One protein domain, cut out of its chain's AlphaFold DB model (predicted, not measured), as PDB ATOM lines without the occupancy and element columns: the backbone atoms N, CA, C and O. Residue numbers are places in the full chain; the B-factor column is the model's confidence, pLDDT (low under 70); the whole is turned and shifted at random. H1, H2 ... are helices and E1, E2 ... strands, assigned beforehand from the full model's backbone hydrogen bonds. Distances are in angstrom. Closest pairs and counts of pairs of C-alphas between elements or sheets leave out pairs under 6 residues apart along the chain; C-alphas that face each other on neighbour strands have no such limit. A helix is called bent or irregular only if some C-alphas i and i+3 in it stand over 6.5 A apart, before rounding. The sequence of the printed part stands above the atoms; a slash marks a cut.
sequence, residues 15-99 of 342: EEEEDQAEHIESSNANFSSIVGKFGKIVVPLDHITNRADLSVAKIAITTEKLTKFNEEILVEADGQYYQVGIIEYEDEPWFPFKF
ATOM      1  N   GLU A  15     134.984 149.690 200.143       58.06
ATOM      2  CA  GLU A  15     135.000 150.213 198.757       58.06
ATOM      3  C   GLU A  15     134.123 151.471 198.561       58.06
ATOM      4  O   GLU A  15     134.351 152.222 197.621       58.06
ATOM      5  N   GLU A  16     133.139 151.746 199.428       56.69
ATOM      6  CA  GLU A  16     132.259 152.928 199.279       56.69
ATOM      7  C   GLU A  16     132.851 154.223 199.872       56.69
ATOM      8  O   GLU A  16     132.335 155.314 199.612       56.69
ATOM      9  N   GLU A  17     133.926 154.131 200.662       56.31
ATOM     10  CA  GLU A  17     134.573 155.297 201.282       56.31
ATOM     11  C   GLU A  17     135.634 155.933 200.360       56.31
ATOM     12  O   GLU A  17     135.809 157.153 200.369       56.31
ATOM     13  N   GLU A  18     136.275 155.142 199.490       58.38
ATOM     14  CA  GLU A  18     137.301 155.623 198.550       58.38
ATOM     15  C   GLU A  18     136.696 156.507 197.436       58.38
ATOM     16  O   GLU A  18     137.242 157.565 197.111       58.38
ATOM     17  N   ASP A  19     135.495 156.172 196.954       56.53
ATOM     18  CA  ASP A  19     134.781 156.944 195.922       56.53
ATOM     19  C   ASP A  19     134.339 158.349 196.397       56.53
ATOM     20  O   ASP A  19     134.126 159.254 195.584       56.53
ATOM     21  N   GLN A  20     134.203 158.580 197.710       55.28
ATOM     22  CA  GLN A  20     133.815 159.895 198.244       55.28
ATOM     23  C   GLN A  20     134.997 160.868 198.355       55.28
ATOM     24  O   GLN A  20     134.798 162.082 198.246       55.28
ATOM     25  N   ALA A  21     136.222 160.364 198.526       57.62
ATOM     26  CA  ALA A  21     137.421 161.194 198.626       57.62
ATOM     27  C   ALA A  21     137.803 161.830 197.275       57.62
ATOM     28  O   ALA A  21     138.112 163.024 197.225       57.62
ATOM     29  N   GLU A  22     137.688 161.087 196.166       59.34
ATOM     30  CA  GLU A  22     137.990 161.621 194.826       59.34
ATOM     31  C   GLU A  22     137.041 162.764 194.419       59.34
ATOM     32  O   GLU A  22     137.445 163.735 193.767       59.34
ATOM     33  N   HIS A  23     135.780 162.711 194.861       53.91
ATOM     34  CA  HIS A  23     134.783 163.731 194.535       53.91
ATOM     35  C   HIS A  23     135.078 165.089 195.212       53.91
ATOM     36  O   HIS A  23     134.711 166.149 194.688       53.91
ATOM     37  N   ILE A  24     135.755 165.102 196.365       54.03
ATOM     38  CA  ILE A  24     136.086 166.342 197.086       54.03
ATOM     39  C   ILE A  24     137.326 167.016 196.473       54.03
ATOM     40  O   ILE A  24     137.332 168.242 196.312       54.03
ATOM     41  N   GLU A  25     138.333 166.249 196.042       57.25
ATOM     42  CA  GLU A  25     139.565 166.797 195.449       57.25
ATOM     43  C   GLU A  25     139.327 167.534 194.121       57.25
ATOM     44  O   GLU A  25     139.903 168.606 193.895       57.25
ATOM     45  N   SER A  26     138.427 167.032 193.266       57.56
ATOM     46  CA  SER A  26     138.103 167.674 191.981       57.56
ATOM     47  C   SER A  26     137.536 169.090 192.159       57.56
ATOM     48  O   SER A  26     137.848 170.010 191.395       57.56
ATOM     49  N   SER A  27     136.761 169.313 193.225       66.75
ATOM     50  CA  SER A  27     136.209 170.637 193.516       66.75
ATOM     51  C   SER A  27     137.314 171.660 193.813       66.75
ATOM     52  O   SER A  27     137.261 172.796 193.334       66.75
ATOM     53  N   ASN A  28     138.373 171.245 194.511       72.00
ATOM     54  CA  ASN A  28     139.409 172.145 195.003       72.00
ATOM     55  C   ASN A  28     140.340 172.637 193.881       72.00
ATOM     56  O   ASN A  28     140.707 173.814 193.836       72.00
ATOM     57  N   ALA A  29     140.660 171.774 192.909       78.25
ATOM     58  CA  ALA A  29     141.474 172.144 191.745       78.25
ATOM     59  C   ALA A  29     140.792 173.211 190.862       78.25
ATOM     60  O   ALA A  29     141.433 174.151 190.370       78.25
ATOM     61  N   ASN A  30     139.471 173.111 190.714       76.69
ATOM     62  CA  ASN A  30     138.669 174.061 189.949       76.69
ATOM     63  C   ASN A  30     138.617 175.439 190.622       76.69
ATOM     64  O   ASN A  30     138.879 176.457 189.975       76.69
ATOM     65  N   PHE A  31     138.362 175.483 191.934       78.25
ATOM     66  CA  PHE A  31     138.398 176.739 192.688       78.25
ATOM     67  C   PHE A  31     139.798 177.344 192.726       78.25
ATOM     68  O   PHE A  31     139.939 178.551 192.547       78.25
ATOM     69  N   SER A  32     140.836 176.520 192.858       81.25
ATOM     70  CA  SER A  32     142.230 176.971 192.812       81.25
ATOM     71  C   SER A  32     142.568 177.668 191.491       81.25
ATOM     72  O   SER A  32     143.268 178.680 191.486       81.25
ATOM     73  N   SER A  33     142.019 177.188 190.369       81.12
ATOM     74  CA  SER A  33     142.204 177.814 189.051       81.12
ATOM     75  C   SER A  33     141.546 179.197 188.959       81.12
ATOM     76  O   SER A  33     142.109 180.118 188.363       81.12
ATOM     77  N   ILE A  34     140.376 179.370 189.582       80.00
ATOM     78  CA  ILE A  34     139.694 180.668 189.697       80.00
ATOM     79  C   ILE A  34     140.498 181.596 190.615       80.00
ATOM     80  O   ILE A  34     140.786 182.734 190.244       80.00
ATOM     81  N   VAL A  35     140.912 181.095 191.781       83.38
ATOM     82  CA  VAL A  35     141.661 181.849 192.795       83.38
ATOM     83  C   VAL A  35     142.979 182.371 192.230       83.38
ATOM     84  O   VAL A  35     143.254 183.568 192.277       83.38
ATOM     85  N   GLY A  36     143.770 181.501 191.600       82.56
ATOM     86  CA  GLY A  36     145.057 181.886 191.021       82.56
ATOM     87  C   GLY A  36     144.946 182.950 189.925       82.56
ATOM     88  O   GLY A  36     145.896 183.697 189.694       82.56
ATOM     89  N   LYS A  37     143.790 183.047 189.256       82.69
ATOM     90  CA  LYS A  37     143.565 184.012 188.176       82.69
ATOM     91  C   LYS A  37     142.977 185.334 188.661       82.69
ATOM     92  O   LYS A  37     143.384 186.390 188.171       82.69
ATOM     93  N   PHE A  38     142.016 185.281 189.582       81.12
ATOM     94  CA  PHE A  38     141.190 186.435 189.940       81.12
ATOM     95  C   PHE A  38     141.465 186.983 191.343       81.12
ATOM     96  O   PHE A  38     141.288 188.181 191.553       81.12
ATOM     97  N   GLY A  39     141.942 186.159 192.278       85.62
ATOM     98  CA  GLY A  39     142.263 186.573 193.644       85.62
ATOM     99  C   GLY A  39     141.717 185.611 194.696       85.62
ATOM    100  O   GLY A  39     141.624 184.416 194.463       85.62
ATOM    101  N   LYS A  40     141.362 186.099 195.884       85.06
ATOM    102  CA  LYS A  40     140.958 185.234 197.005       85.06
ATOM    103  C   LYS A  40     139.439 185.048 197.035       85.06
ATOM    104  O   LYS A  40     138.707 186.034 197.034       85.06
ATOM    105  N   ILE A  41     138.960 183.804 197.094       80.31
ATOM    106  CA  ILE A  41     137.539 183.519 197.360       80.31
ATOM    107  C   ILE A  41     137.278 183.815 198.838       80.31
ATOM    108  O   ILE A  41     138.000 183.311 199.697       80.31
ATOM    109  N   VAL A  42     136.288 184.663 199.125       74.19
ATOM    110  CA  VAL A  42     136.016 185.103 200.501       74.19
ATOM    111  C   VAL A  42     135.166 184.077 201.230       74.19
ATOM    112  O   VAL A  42     135.608 183.596 202.258       74.19
ATOM    113  N   VAL A  43     134.014 183.684 200.688       63.06
ATOM    114  CA  VAL A  43     133.143 182.608 201.197       63.06
ATOM    115  C   VAL A  43     132.159 182.267 200.060       63.06
ATOM    116  O   VAL A  43     131.645 183.200 199.429       63.06
ATOM    117  N   PRO A  44     131.873 180.990 199.739       59.31
ATOM    118  CA  PRO A  44     130.679 180.667 198.962       59.31
ATOM    119  C   PRO A  44     129.448 181.052 199.792       59.31
ATOM    120  O   PRO A  44     129.283 180.589 200.911       59.31
ATOM    121  N   LEU A  45     128.601 181.951 199.284       57.19
ATOM    122  CA  LEU A  45     127.414 182.411 200.012       57.19
ATOM    123  C   LEU A  45     126.429 181.233 200.175       57.19
ATOM    124  O   LEU A  45     125.625 180.966 199.281       57.19
ATOM    125  N   ASP A  46     126.498 180.535 201.312       53.00
ATOM    126  CA  ASP A  46     125.799 179.275 201.635       53.00
ATOM    127  C   ASP A  46     124.277 179.408 201.858       53.00
ATOM    128  O   ASP A  46     123.642 178.640 202.579       53.00
ATOM    129  N   HIS A  47     123.625 180.367 201.203       51.97
ATOM    130  CA  HIS A  47     122.189 180.621 201.369       51.97
ATOM    131  C   HIS A  47     121.369 180.431 200.091       51.97
ATOM    132  O   HIS A  47     120.294 181.011 199.944       51.97
ATOM    133  N   ILE A  48     121.806 179.565 199.171       53.06
ATOM    134  CA  ILE A  48     120.935 179.092 198.081       53.06
ATOM    135  C   ILE A  48     120.139 177.874 198.579       53.06
ATOM    136  O   ILE A  48     120.307 176.755 198.103       53.06
ATOM    137  N   THR A  49     119.252 178.084 199.554       49.56
ATOM    138  CA  THR A  49     118.341 177.055 200.105       49.56
ATOM    139  C   THR A  49     117.222 176.649 199.137       49.56
ATOM    140  O   THR A  49     116.399 175.800 199.464       49.56
ATOM    141  N   ASN A  50     117.196 177.201 197.920       46.91
ATOM    142  CA  ASN A  50     116.153 176.951 196.927       46.91
ATOM    143  C   ASN A  50     116.750 176.385 195.624       46.91
ATOM    144  O   ASN A  50     116.769 177.028 194.576       46.91
ATOM    145  N   ARG A  51     117.316 175.175 195.707       48.06
ATOM    146  CA  ARG A  51     117.916 174.458 194.571       48.06
ATOM    147  C   ARG A  51     116.851 173.730 193.746       48.06
ATOM    148  O   ARG A  51     116.628 172.537 193.925       48.06
ATOM    149  N   ALA A  52     116.234 174.445 192.811       51.44
ATOM    150  CA  ALA A  52     115.648 173.829 191.614       51.44
ATOM    151  C   ALA A  52     116.478 174.131 190.352       51.44
ATOM    152  O   ALA A  52     116.531 173.295 189.454       51.44
ATOM    153  N   ASP A  53     117.211 175.252 190.328       49.66
ATOM    154  CA  ASP A  53     117.994 175.696 189.171       49.66
ATOM    155  C   ASP A  53     119.475 175.895 189.557       49.66
ATOM    156  O   ASP A  53     119.886 176.963 190.002       49.66
ATOM    157  N   LEU A  54     120.300 174.853 189.403       57.69
ATOM    158  CA  LEU A  54     121.748 174.861 189.701       57.69
ATOM    159  C   LEU A  54     122.621 175.531 188.618       57.69
ATOM    160  O   LEU A  54     123.832 175.339 188.594       57.69
ATOM    161  N   SER A  55     122.043 176.300 187.694       66.88
ATOM    162  CA  SER A  55     122.804 176.882 186.576       66.88
ATOM    163  C   SER A  55     123.668 178.084 186.965       66.88
ATOM    164  O   SER A  55     124.485 178.518 186.154       66.88
ATOM    165  N   VAL A  56     123.501 178.632 188.175       72.44
ATOM    166  CA  VAL A  56     124.213 179.833 188.629       72.44
ATOM    167  C   VAL A  56     124.645 179.684 190.086       72.44
ATOM    168  O   VAL A  56     123.826 179.413 190.961       72.44
ATOM    169  N   ALA A  57     125.929 179.923 190.348       76.12
ATOM    170  CA  ALA A  57     126.481 180.076 191.689       76.12
ATOM    171  C   ALA A  57     126.939 181.528 191.887       76.12
ATOM    172  O   ALA A  57     127.576 182.104 191.004       76.12
ATOM    173  N   LYS A  58     126.621 182.121 193.044       80.69
ATOM    174  CA  LYS A  58     127.155 183.426 193.452       80.69
ATOM    175  C   LYS A  58     128.382 183.195 194.333       80.69
ATOM    176  O   LYS A  58     128.278 182.556 195.377       80.69
ATOM    177  N   ILE A  59     129.526 183.722 193.914       78.31
ATOM    178  CA  ILE A  59     130.782 183.670 194.670       78.31
ATOM    179  C   ILE A  59     131.313 185.085 194.877       78.31
ATOM    180  O   ILE A  59     131.207 185.927 193.986       78.31
ATOM    181  N   ALA A  60     131.883 185.344 196.052       81.56
ATOM    182  CA  ALA A  60     132.580 186.590 196.343       81.56
ATOM    183  C   ALA A  60     134.089 186.391 196.137       81.56
ATOM    184  O   ALA A  60     134.688 185.509 196.759       81.56
ATOM    185  N   ILE A  61     134.698 187.210 195.275       82.50
ATOM    186  CA  ILE A  61     136.136 187.177 194.979       82.50
ATOM    187  C   ILE A  61     136.736 188.541 195.326       82.50
ATOM    188  O   ILE A  61     136.287 189.568 194.821       82.50
ATOM    189  N   THR A  62     137.764 188.558 196.172       82.81
ATOM    190  CA  THR A  62     138.593 189.742 196.411       82.81
ATOM    191  C   THR A  62     139.710 189.785 195.387       82.81
ATOM    192  O   THR A  62     140.478 188.829 195.272       82.81
ATOM    193  N   THR A  63     139.825 190.897 194.669       84.69
ATOM    194  CA  THR A  63     140.794 191.060 193.583       84.69
ATOM    195  C   THR A  63     141.627 192.317 193.825       84.69
ATOM    196  O   THR A  63     141.148 193.302 194.386       84.69
ATOM    197  N   GLU A  64     142.892 192.299 193.409       83.88
ATOM    198  CA  GLU A  64     143.757 193.489 193.468       83.88
ATOM    199  C   GLU A  64     143.499 194.450 192.296       83.88
ATOM    200  O   GLU A  64     143.916 195.608 192.311       83.88
ATOM    201  N   LYS A  65     142.834 193.964 191.241       83.31
ATOM    202  CA  LYS A  65     142.621 194.694 189.992       83.31
ATOM    203  C   LYS A  65     141.192 195.207 189.922       83.31
ATOM    204  O   LYS A  65     140.250 194.426 189.917       83.31
ATOM    205  N   LEU A  66     141.041 196.510 189.704       83.38
ATOM    206  CA  LEU A  66     139.751 197.178 189.472       83.38
ATOM    207  C   LEU A  66     139.194 196.945 188.050       83.38
ATOM    208  O   LEU A  66     138.545 197.814 187.471       83.38
ATOM    209  N   THR A  67     139.513 195.807 187.437       85.50
ATOM    210  CA  THR A  67     139.067 195.458 186.086       85.50
ATOM    211  C   THR A  67     137.829 194.589 186.158       85.50
ATOM    212  O   THR A  67     137.852 193.573 186.848       85.50
ATOM    213  N   LYS A  68     136.799 194.947 185.389       84.50
ATOM    214  CA  LYS A  68     135.552 194.184 185.322       84.50
ATOM    215  C   LYS A  68     135.792 192.745 184.857       84.50
ATOM    216  O   LYS A  68     136.496 192.534 183.864       84.50
ATOM    217  N   PHE A  69     135.144 191.778 185.505       82.38
ATOM    218  CA  PHE A  69     135.202 190.368 185.104       82.38
ATOM    219  C   PHE A  69     134.073 190.015 184.133       82.38
ATOM    220  O   PHE A  69     132.887 190.174 184.426       82.38
ATOM    221  N   ASN A  70     134.456 189.549 182.947       87.88
ATOM    222  CA  ASN A  70     133.544 188.989 181.954       87.88
ATOM    223  C   ASN A  70     134.300 187.961 181.109       87.88
ATOM    224  O   ASN A  70     134.627 188.199 179.944       87.88
ATOM    225  N   GLU A  71     134.682 186.863 181.750       88.88
ATOM    226  CA  GLU A  71     135.536 185.836 181.163       88.88
ATOM    227  C   GLU A  71     134.863 184.469 181.222       88.88
ATOM    228  O   GLU A  71     134.103 184.174 182.138       88.88
ATOM    229  N   GLU A  72     135.184 183.614 180.259       88.38
ATOM    230  CA  GLU A  72     134.781 182.213 180.269       88.38
ATOM    231  C   GLU A  72     135.994 181.350 180.613       88.38
ATOM    232  O   GLU A  72     137.087 181.538 180.068       88.38
ATOM    233  N   ILE A  73     135.803 180.402 181.522       87.38
ATOM    234  CA  ILE A  73     136.818 179.436 181.929       87.38
ATOM    235  C   ILE A  73     136.354 178.016 181.619       87.38
ATOM    236  O   ILE A  73     135.157 177.733 181.564       87.38
ATOM    237  N   LEU A  74     137.319 177.126 181.402       88.69
ATOM    238  CA  LEU A  74     137.072 175.699 181.248       88.69
ATOM    239  C   LEU A  74     137.282 175.031 182.610       88.69
ATOM    240  O   LEU A  74     138.335 175.215 183.217       88.69
ATOM    241  N   VAL A  75     136.286 174.293 183.078       84.94
ATOM    242  CA  VAL A  75     136.273 173.614 184.379       84.94
ATOM    243  C   VAL A  75     136.123 172.120 184.124       84.94
ATOM    244  O   VAL A  75     135.319 171.737 183.276       84.94
ATOM    245  N   GLU A  76     136.892 171.282 184.813       86.00
ATOM    246  CA  GLU A  76     136.809 169.823 184.675       86.00
ATOM    247  C   GLU A  76     136.051 169.229 185.863       86.00
ATOM    248  O   GLU A  76     136.477 169.392 187.001       86.00
ATOM    249  N   ALA A  77     134.933 168.552 185.613       81.75
ATOM    250  CA  ALA A  77     134.173 167.831 186.633       81.75
ATOM    251  C   ALA A  77     133.748 166.471 186.072       81.75
ATOM    252  O   ALA A  77     133.296 166.390 184.929       81.75
ATOM    253  N   ASP A  78     133.944 165.401 186.844       85.31
ATOM    254  CA  ASP A  78     133.620 164.019 186.453       85.31
ATOM    255  C   ASP A  78     134.219 163.601 185.091       85.31
ATOM    256  O   ASP A  78     133.578 162.943 184.266       85.31
ATOM    257  N   GLY A  79     135.449 164.053 184.810       88.94
ATOM    258  CA  GLY A  79     136.150 163.812 183.541       88.94
ATOM    259  C   GLY A  79     135.536 164.519 182.323       88.94
ATOM    260  O   GLY A  79     135.875 164.198 181.180       88.94
ATOM    261  N   GLN A  80     134.615 165.462 182.534       88.25
ATOM    262  CA  GLN A  80     134.008 166.290 181.495       88.25
ATOM    263  C   GLN A  80     134.425 167.751 181.650       88.25
ATOM    264  O   GLN A  80     134.561 168.272 182.754       88.25
ATOM    265  N   TYR A  81     134.589 168.435 180.516       88.00
ATOM    266  CA  TYR A  81     134.924 169.855 180.482       88.00
ATOM    267  C   TYR A  81     133.676 170.715 180.284       88.00
ATOM    268  O   TYR A  81     132.944 170.554 179.304       88.00
ATOM    269  N   TYR A  82     133.483 171.680 181.177       87.06
ATOM    270  CA  TYR A  82     132.390 172.642 181.165       87.06
ATOM    271  C   TYR A  82     132.920 174.052 180.923       87.06
ATOM    272  O   TYR A  82     133.940 174.452 181.480       87.06
ATOM    273  N   GLN A  83     132.211 174.824 180.101       90.31
ATOM    274  CA  GLN A  83     132.493 176.242 179.901       90.31
ATOM    275  C   GLN A  83     131.656 177.051 180.889       90.31
ATOM    276  O   GLN A  83     130.427 177.054 180.812       90.31
ATOM    277  N   VAL A  84     132.322 177.712 181.829       87.50
ATOM    278  CA  VAL A  84     131.687 178.499 182.888       87.50
ATOM    279  C   VAL A  84     131.976 179.973 182.640       87.50
ATOM    280  O   VAL A  84     133.135 180.382 182.568       87.50
ATOM    281  N   GLY A  85     130.921 180.772 182.490       86.94
ATOM    282  CA  GLY A  85     131.019 182.225 182.382       86.94
ATOM    283  C   GLY A  85     131.066 182.872 183.763       86.94
ATOM    284  O   GLY A  85     130.183 182.642 184.586       86.94
ATOM    285  N   ILE A  86     132.079 183.699 184.004       85.75
ATOM    286  CA  ILE A  86     132.212 184.530 185.201       85.75
ATOM    287  C   ILE A  86     131.810 185.946 184.809       85.75
ATOM    288  O   ILE A  86     132.492 186.596 184.015       85.75
ATOM    289  N   ILE A  87     130.687 186.404 185.360       86.44
ATOM    290  CA  ILE A  87     130.093 187.702 185.047       86.44
ATOM    291  C   ILE A  87     129.962 188.499 186.340       86.44
ATOM    292  O   ILE A  87     129.354 188.042 187.307       86.44
ATOM    293  N   GLU A  88     130.507 189.708 186.336       84.38
ATOM    294  CA  GLU A  88     130.261 190.690 187.386       84.38
ATOM    295  C   GLU A  88     128.871 191.323 187.216       84.38
ATOM    296  O   GLU A  88     128.546 191.872 186.157       84.38
ATOM    297  N   TYR A  89     128.044 191.230 188.261       81.62
ATOM    298  CA  TYR A  89     126.721 191.848 188.302       81.62
ATOM    299  C   TYR A  89     126.859 193.364 188.500       81.62
ATOM    300  O   TYR A  89     127.324 193.808 189.541       81.62
ATOM    301  N   GLU A  90     126.431 194.159 187.515       81.25
ATOM    302  CA  GLU A  90     126.434 195.633 187.613       81.25
ATOM    303  C   GLU A  90     125.217 196.183 188.373       81.25
ATOM    304  O   GLU A  90     125.262 197.290 188.904       81.25
ATOM    305  N   ASP A  91     124.120 195.423 188.391       79.56
ATOM    306  CA  ASP A  91     122.819 195.896 188.876       79.56
ATOM    307  C   ASP A  91     122.669 195.795 190.404       79.56
ATOM    308  O   ASP A  91     121.821 196.473 190.987       79.56
ATOM    309  N   GLU A  92     123.471 194.951 191.062       75.25
ATOM    310  CA  GLU A  92     123.525 194.879 192.524       75.25
ATOM    311  C   GLU A  92     124.641 195.822 192.998       75.25
ATOM    312  O   GLU A  92     125.813 195.546 192.736       75.25
ATOM    313  N   PRO A  93     124.319 196.948 193.666       71.25
ATOM    314  CA  PRO A  93     125.347 197.831 194.194       71.25
ATOM    315  C   PRO A  93     126.237 197.031 195.144       71.25
ATOM    316  O   PRO A  93     125.748 196.410 196.090       71.25
ATOM    317  N   TRP A  94     127.543 197.030 194.877       69.06
ATOM    318  CA  TRP A  94     128.506 196.412 195.774       69.06
ATOM    319  C   TRP A  94     128.453 197.140 197.116       69.06
ATOM    320  O   TRP A  94     128.761 198.332 197.205       69.06
ATOM    321  N   PHE A  95     128.044 196.424 198.157       63.09
ATOM    322  CA  PHE A  95     128.174 196.906 199.519       63.09
ATOM    323  C   PHE A  95     129.551 196.480 200.022       63.09
ATOM    324  O   PHE A  95     129.842 195.281 200.009       63.09
ATOM    325  N   PRO A  96     130.401 197.426 200.464       62.62
ATOM    326  CA  PRO A  96     131.599 197.060 201.192       62.62
ATOM    327  C   PRO A  96     131.180 196.153 202.336       62.62
ATOM    328  O   PRO A  96     130.269 196.511 203.088       62.62
ATOM    329  N   PHE A  97     131.820 194.988 202.450       60.03
ATOM    330  CA  PHE A  97     131.717 194.193 203.662       60.03
ATOM    331  C   PHE A  97     132.139 195.108 204.799       60.03
ATOM    332  O   PHE A  97     133.312 195.467 204.929       60.03
ATOM    333  N   LYS A  98     131.160 195.551 205.577       56.19
ATOM    334  CA  LYS A  98     131.455 196.127 206.862       56.19
ATOM    335  C   LYS A  98     131.827 194.945 207.730       56.19
ATOM    336  O   LYS A  98     130.966 194.197 208.182       56.19
ATOM    337  N   PHE A  99     133.126 194.747 207.899       55.16
ATOM    338  CA  PHE A  99     133.629 194.117 209.107       55.16
ATOM    339  C   PHE A  99     133.419 195.156 210.204       55.16
ATOM    340  O   PHE A  99     134.366 195.808 210.631       55.16
TER     341      PHE A  99
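AT A GLANCE: This is residues 15 to 99 of the 342 residues of an uncharacterized protein of Lactuca saligna (UniProt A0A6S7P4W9). A long two-stranded hairpin, E3 and E4, runs alongside the later part of one long helix, H1, with E3 as the strand on the helix side, and a short hairpin, E1 and E2, sits at the last turns of the helix. The whole is loosely built: the first residues of H1, 15 to 21, stick out at one end, residues 49 to 54 of a long loop stick out from the short hairpin, and a tail, residues 91 to 99, stands free. The printed part has 85 residues, with one named helix and four named strands in the order H1, E1, E2, E3, E4, and each hairpin is an antiparallel sheet of two strands. The class is mixed, helices and strands. The shape is loose, with a radius of gyration of the C-alphas of 15.1 A, and elongated, with spans of 48 by 27 by 26 A.

IN THESE COORDINATES: The larger sheet is made of E3, residues 70 to 77, and E4, residues 80 to 87, with eight residues each. E3 measures 21.7 A from first to last C-alpha and begins at C-alpha 70 at (133.544, 188.989, 181.954). E4 measures 22.1 A and ends at C-alpha 87 at (130.093, 187.702, 185.047). H1, residues 15 to 38, is 37.8 A long, from C-alpha 15 at (135.000, 150.213, 198.757) to C-alpha 38 at (141.190, 186.435, 189.940). It is not bent. The smaller sheet is made of E1, residues 40 to 44, 11.4 A long, and E2, residues 59 to 62, 10.0 A long.

HOW THE PARTS SIT: E3 and E4 form a hairpin of antiparallel neighbours, with 154 degrees between their N-to-C directions. C-alphas 72 and 85 face each other at 4.3 A. N 75 and O 82 are within hydrogen-bond range at 2.8 A, and so are N 84 and O 73, also at 2.8 A. Between H1 and E3 there are 5 pairs of C-alphas within 8 A, and the closest C-alphas are those of Asn 30 and Val 75, 6.1 A apart. H1 and E4 are apart. At the other sheet, the closest C-alphas of H1 and E2 are those of Phe 38 and Ile 61, 7.2 A apart, and the closest of H1 and E1 are those of Val 35 and Ile 41, 6.4 A apart. E1 and E2 form the second hairpin, antiparallel, again with 154 degrees between their directions. N 40 and O 62 are within hydrogen-bond range at 2.9 A, and N 62 and O 40 at 2.8 A. The strands of the two sheets are apart: E1 is apart from E3 and from E4, and E2 is apart from E3 and from E4. In H1, 11 of 20 O i to N i+4 pairs are within hydrogen-bond range, beside 13 of 21 O i to N i+3 pairs.

THE WHOLE: The two C-alphas farthest apart, those of Glu 15 and Pro 93, are 48.8 A apart. Without the stretches that stand free, the body has 63 residues and spans 35 by 24 by 23 A. The printed part has no cut. The link from E1 to E2 is long, with 14 residues, 45 to 58, and no named element. The link from E2 to E3 is short, with 7 residues, and those from H1 to E1 and from E3 to E4 are tight. Residues 88 to 99 hold no named element. The mean pLDDT of the printed part is 73.0, and the model's confidence is under 70 at 32 residues: 15 to 27, 43 to 55 and 94 to 99.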